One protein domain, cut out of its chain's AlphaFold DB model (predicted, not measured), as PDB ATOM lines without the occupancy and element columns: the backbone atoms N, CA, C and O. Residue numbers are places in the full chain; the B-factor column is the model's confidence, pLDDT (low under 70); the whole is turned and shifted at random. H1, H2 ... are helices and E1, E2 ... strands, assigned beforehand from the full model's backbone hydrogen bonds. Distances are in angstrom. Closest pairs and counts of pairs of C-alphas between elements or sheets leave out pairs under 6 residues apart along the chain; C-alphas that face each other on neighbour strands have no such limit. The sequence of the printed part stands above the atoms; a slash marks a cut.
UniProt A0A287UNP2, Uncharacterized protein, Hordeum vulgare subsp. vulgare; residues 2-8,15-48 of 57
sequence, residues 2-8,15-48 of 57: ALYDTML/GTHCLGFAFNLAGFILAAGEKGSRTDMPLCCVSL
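This is residues 2 to 8 and 15 to 48 of the 57 residues of an uncharacterized protein of Hordeum vulgare subsp. vulgare (UniProt A0A287UNP2). Two narrow parallel sheets of two strands each, E1 with E3 and E2 with E4, form the two arms of a V, and H2 sits in its opening. H1 stands beside H2 and runs the same way, on the side of H2 away from the sheet E2 E4. The printed part has 41 residues, with two named helices and four named strands in the order H1, E1, E2, H2, E3, E4. The class is mixed, helices and strands. The whole is compact, with a radius of gyration of the C-alphas of 9.9 A and spans of 28 by 21 by 12 A.

Find C-alpha 2 at (16.231, 31.302, 34.259); from there H1 runs over residues 2 to 8, 9.9 A from first to last C-alpha. After the cut, look for E1 at residues 16 to 18, 6.7 A long, and E2 at residues 21 to 23, 6.5 A long. H2 begins at C-alpha 25, at (27.122, 27.743, 34.292), and runs 9.9 A to residue 31. E3, residues 38 to 40, is 7.0 A long, and E4, residues 45 to 47, is 6.5 A long and ends at C-alpha 47, at (35.671, 25.070, 36.922).

Start at H1: it is close to H2 but not clearly touching, and their closest C-alphas, those of Tyr 4 and Ile 29, are 6.4 A apart. Their lines stand at a shallow tilt of 8 degrees, and they run the same way. H1 is apart from E2, E3 and E4. Go on to E1 and E3, which are parallel at 9 degrees; N 18 and O 39 are within hydrogen-bond range at 2.9 A. E2 and E4 are parallel at 5 degrees, with N 22 and O 45 within hydrogen-bond range at 2.9 A. E1 and E2 meet only through their link, and E3 and E4 are apart. At H2, the closest C-alphas to E1 are those of Leu 30 and Thr 16, 5.4 A apart, and the closest to E4 are those of Gly 27 and Val 46, 5.9 A apart. In H1 and H2 every O i to N i+4 pair is within hydrogen-bond range.

The C-alphas farthest apart, those of Asp 5 and Leu 43, are 28.5 A from each other. Residues 9 to 14 are cut out and not printed, and C-alphas 8 and 15 are 12.4 A apart across this cut. Of the links that are printed whole, E1 to E2, E2 to H2 and E3 to E4 are tight, H2 to E3 is short, and none is long. The mean pLDDT of the printed part is 89.3, and no printed residue is under 70.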
ATOM      1  N   ALA A   2      17.522  31.548  33.605       88.25
ATOM      2  CA  ALA A   2      16.231  31.302  34.259       88.25
ATOM      3  C   ALA A   2      16.356  30.659  35.655       88.25
ATOM      4  O   ALA A   2      15.710  31.116  36.580       88.25
ATOM      5  N   LEU A   3      17.256  29.681  35.844       88.25
ATOM      6  CA  LEU A   3      17.493  29.080  37.166       88.25
ATOM      7  C   LEU A   3      17.983  30.089  38.213       88.25
ATOM      8  O   LEU A   3      17.479  30.116  39.328       88.25
ATOM      9  N   TYR A   4      18.932  30.947  37.847       90.44
ATOM     10  CA  TYR A   4      19.429  31.996  38.737       90.44
ATOM     11  C   TYR A   4      18.321  32.997  39.098       90.44
ATOM     12  O   TYR A   4      18.183  33.386  40.251       90.44
ATOM     13  N   ASP A   5      17.485  33.356  38.127       92.19
ATOM     14  CA  ASP A   5      16.362  34.269  38.347       92.19
ATOM     15  C   ASP A   5      15.280  33.645  39.241       92.19
ATOM     16  O   ASP A   5      14.796  34.271  40.182       92.19
ATOM     17  N   THR A   6      14.976  32.356  39.045       91.25
ATOM     18  CA  THR A   6      14.071  31.627  39.945       91.25
ATOM     19  C   THR A   6      14.620  31.556  41.364       91.25
ATOM     20  O   THR A   6      13.852  31.708  42.310       91.25
ATOM     21  N   MET A   7      15.939  31.394  41.522       91.56
ATOM     22  CA  MET A   7      16.585  31.399  42.834       91.56
ATOM     23  C   MET A   7      16.417  32.745  43.549       91.56
ATOM     24  O   MET A   7      16.161  32.764  44.745       91.56
ATOM     25  N   LEU A   8      16.489  33.865  42.826       88.81
ATOM     26  CA  LEU A   8      16.264  35.199  43.399       88.81
ATOM     27  C   LEU A   8      14.783  35.514  43.656       88.81
ATOM     28  O   LEU A   8      14.463  36.265  44.574       88.81
ATOM     29  N   GLY A  15      20.085  26.508  49.493       92.81
ATOM     30  CA  GLY A  15      21.355  25.817  49.673       92.81
ATOM     31  C   GLY A  15      21.840  25.203  48.367       92.81
ATOM     32  O   GLY A  15      21.058  24.609  47.622       92.81
ATOM     33  N   THR A  16      23.132  25.335  48.085       92.56
ATOM     34  CA  THR A  16      23.761  24.746  46.902       92.56
ATOM     35  C   THR A  16      24.790  23.707  47.330       92.56
ATOM     36  O   THR A  16      25.696  23.980  48.120       92.56
ATOM     37  N   HIS A  17      24.634  22.491  46.802       92.12
ATOM     38  CA  HIS A  17      25.489  21.345  47.102       92.12
ATOM     39  C   HIS A  17      26.087  20.802  45.812       92.12
ATOM     40  O   HIS A  17      25.353  20.373  44.919       92.12
ATOM     41  N   CYS A  18      27.413  20.817  45.702       90.69
ATOM     42  CA  CYS A  18      28.105  20.250  44.551       90.69
ATOM     43  C   CYS A  18      28.610  18.839  44.818       90.69
ATOM     44  O   CYS A  18      29.412  18.595  45.721       90.69
ATOM     45  N   LEU A  19      28.140  17.916  43.979       90.00
ATOM     46  CA  LEU A  19      28.477  16.501  44.010       90.00
ATOM     47  C   LEU A  19      29.132  16.130  42.676       90.00
ATOM     48  O   LEU A  19      28.538  16.301  41.613       90.00
ATOM     49  N   GLY A  20      30.369  15.634  42.724       89.50
ATOM     50  CA  GLY A  20      31.122  15.228  41.534       89.50
ATOM     51  C   GLY A  20      31.785  16.402  40.814       89.50
ATOM     52  O   GLY A  20      32.990  16.596  40.948       89.50
ATOM     53  N   PHE A  21      31.032  17.205  40.066       87.56
ATOM     54  CA  PHE A  21      31.612  18.301  39.285       87.56
ATOM     55  C   PHE A  21      30.618  19.422  38.964       87.56
ATOM     56  O   PHE A  21      29.440  19.176  38.717       87.56
ATOM     57  N   ALA A  22      31.122  20.653  38.885       88.69
ATOM     58  CA  ALA A  22      30.370  21.818  38.429       88.69
ATOM     59  C   ALA A  22      31.189  22.631  37.419       88.69
ATOM     60  O   ALA A  22      32.103  23.371  37.777       88.69
ATOM     61  N   PHE A  23      30.836  22.506  36.139       88.94
ATOM     62  CA  PHE A  23      31.500  23.199  35.035       88.94
ATOM     63  C   PHE A  23      30.639  24.344  34.483       88.94
ATOM     64  O   PHE A  23      29.410  24.239  34.399       88.94
ATOM     65  N   ASN A  24      31.284  25.428  34.053       86.12
ATOM     66  CA  ASN A  24      30.666  26.557  33.347       86.12
ATOM     67  C   ASN A  24      29.541  27.224  34.167       86.12
ATOM     68  O   ASN A  24      29.775  27.785  35.238       86.12
ATOM     69  N   LEU A  25      28.301  27.146  33.670       87.19
ATOM     70  CA  LEU A  25      27.122  27.743  34.292       87.19
ATOM     71  C   LEU A  25      26.750  27.057  35.616       87.19
ATOM     72  O   LEU A  25      26.154  27.693  36.478       87.19
ATOM     73  N   ALA A  26      27.114  25.782  35.796       87.25
ATOM     74  CA  ALA A  26      26.842  25.062  37.038       87.25
ATOM     75  C   ALA A  26      27.666  25.629  38.206       87.25
ATOM     76  O   ALA A  26      27.130  25.789  39.299       87.25
ATOM     77  N   GLY A  27      28.926  26.017  37.965       88.12
ATOM     78  CA  GLY A  27      29.756  26.694  38.968       88.12
ATOM     79  C   GLY A  27      29.207  28.075  39.342       88.12
ATOM     80  O   GLY A  27      29.199  28.450  40.512       88.12
ATOM     81  N   PHE A  28      28.660  28.805  38.365       88.75
ATOM     82  CA  PHE A  28      27.974  30.075  38.622       88.75
ATOM     83  C   PHE A  28      26.722  29.890  39.493       88.75
ATOM     84  O   PHE A  28      26.523  30.623  40.458       88.75
ATOM     85  N   ILE A  29      25.899  28.881  39.194       90.12
ATOM     86  CA  ILE A  29      24.693  28.574  39.974       90.12
ATOM     87  C   ILE A  29      25.054  28.069  41.379       90.12
ATOM     88  O   ILE A  29      24.396  28.445  42.344       90.12
ATOM     89  N   LEU A  30      26.126  27.285  41.531       90.12
ATOM     90  CA  LEU A  30      26.634  26.881  42.845       90.12
ATOM     91  C   LEU A  30      26.973  28.102  43.712       90.12
ATOM     92  O   LEU A  30      26.609  28.149  44.888       90.12
ATOM     93  N   ALA A  31      27.636  29.102  43.130       88.19
ATOM     94  CA  ALA A  31      27.995  30.330  43.831       88.19
ATOM     95  C   ALA A  31      26.783  31.223  44.162       88.19
ATOM     96  O   ALA A  31      26.868  32.027  45.092       88.19
ATOM     97  N   ALA A  32      25.672  31.070  43.436       90.44
ATOM     98  CA  ALA A  32      24.446  31.843  43.620       90.44
ATOM     99  C   ALA A  32      23.635  31.472  44.874       90.44
ATOM    100  O   ALA A  32      22.718  32.203  45.234       90.44
ATOM    101  N   GLY A  33      23.960  30.360  45.540       89.69
ATOM    102  CA  GLY A  33      23.307  29.957  46.785       89.69
ATOM    103  C   GLY A  33      23.522  30.939  47.945       89.69
ATOM    104  O   GLY A  33      24.427  31.785  47.942       89.69
ATOM    105  N   GLU A  34      22.716  30.786  48.990       90.38
ATOM    106  CA  GLU A  34      22.764  31.624  50.190       90.38
ATOM    107  C   GLU A  34      24.144  31.560  50.865       90.38
ATOM    108  O   GLU A  34      24.804  30.512  50.896       90.38
ATOM    109  N   LYS A  35      24.630  32.688  51.394       85.81
ATOM    110  CA  LYS A  35      25.965  32.739  52.007       85.81
ATOM    111  C   LYS A  35      25.991  31.844  53.250       85.81
ATOM    112  O   LYS A  35      25.234  32.051  54.186       85.81
ATOM    113  N   GLY A  36      26.894  30.863  53.265       86.69
ATOM    114  CA  GLY A  36      27.002  29.881  54.352       86.69
ATOM    115  C   GLY A  36      26.236  28.577  54.112       86.69
ATOM    116  O   GLY A  36      26.473  27.618  54.834       86.69
ATOM    117  N   SER A  37      25.406  28.499  53.066       89.25
ATOM    118  CA  SER A  37      24.736  27.257  52.644       89.25
ATOM    119  C   SER A  37      25.271  26.716  51.311       89.25
ATOM    120  O   SER A  37      24.563  26.012  50.590       89.25
ATOM    121  N   ARG A  38      26.519  27.055  50.974       92.75
ATOM    122  CA  ARG A  38      27.225  26.586  49.775       92.75
ATOM    123  C   ARG A  38      28.247  25.564  50.225       92.75
ATOM    124  O   ARG A  38      29.139  25.907  50.999       92.75
ATOM    125  N   THR A  39      28.098  24.328  49.780       90.25
ATOM    126  CA  THR A  39      29.045  23.266  50.119       90.25
ATOM    127  C   THR A  39      29.359  22.421  48.905       90.25
ATOM    128  O   THR A  39      28.529  22.177  48.029       90.25
ATOM    129  N   ASP A  40      30.590  21.965  48.872       90.56
ATOM    130  CA  ASP A  40      31.141  21.104  47.855       90.56
ATOM    131  C   ASP A  40      31.734  19.872  48.531       90.56
ATOM    132  O   ASP A  40      32.234  19.908  49.657       90.56
ATOM    133  N   MET A  41      31.609  18.734  47.857       92.44
ATOM    134  CA  MET A  41      32.265  17.514  48.302       92.44
ATOM    135  C   MET A  41      33.788  17.675  48.129       92.44
ATOM    136  O   MET A  41      34.205  18.229  47.118       92.44
ATOM    137  N   PRO A  42      34.643  17.134  49.016       84.50
ATOM    138  CA  PRO A  42      36.103  17.319  48.941       84.50
ATOM    139  C   PRO A  42      36.765  16.802  47.650       84.50
ATOM    140  O   PRO A  42      37.880  17.194  47.329       84.50
ATOM    141  N   LEU A  43      36.092  15.918  46.906       88.88
ATOM    142  CA  LEU A  43      36.524  15.405  45.597       88.88
ATOM    143  C   LEU A  43      35.846  16.128  44.421       88.88
ATOM    144  O   LEU A  43      35.961  15.690  43.277       88.88
ATOM    145  N   CYS A  44      35.081  17.185  44.690       89.00
ATOM    146  CA  CYS A  44      34.356  17.907  43.664       89.00
ATOM    147  C   CYS A  44      35.288  18.844  42.897       89.00
ATOM    148  O   CYS A  44      36.102  19.551  43.484       89.00
ATOM    149  N   CYS A  45      35.138  18.873  41.575       88.25
ATOM    150  CA  CYS A  45      35.866  19.807  40.729       88.25
ATOM    151  C   CYS A  45      34.922  20.908  40.236       88.25
ATOM    152  O   CYS A  45      33.941  20.629  39.539       88.25
ATOM    153  N   VAL A  46      35.222  22.159  40.591       88.19
ATOM    154  CA  VAL A  46      34.495  23.337  40.110       88.19
ATOM    155  C   VAL A  46      35.395  24.097  39.149       88.19
ATOM    156  O   VAL A  46      36.495  24.503  39.512       88.19
ATOM    157  N   SER A  47      34.929  24.306  37.923       87.94
ATOM    158  CA  SER A  47      35.671  25.070  36.922       87.94
ATOM    159  C   SER A  47      34.759  26.086  36.249       87.94
ATOM    160  O   SER A  47      33.712  25.748  35.686       87.94
ATOM    161  N   LEU A  48      35.163  27.354  36.332       85.12
ATOM    162  CA  LEU A  48      34.527  28.444  35.610       85.12
ATOM    163  C   LEU A  48      35.238  28.642  34.276       85.12
ATOM    164  O   LEU A  48      36.399  29.045  34.229       85.12
TER     165      LEU A  48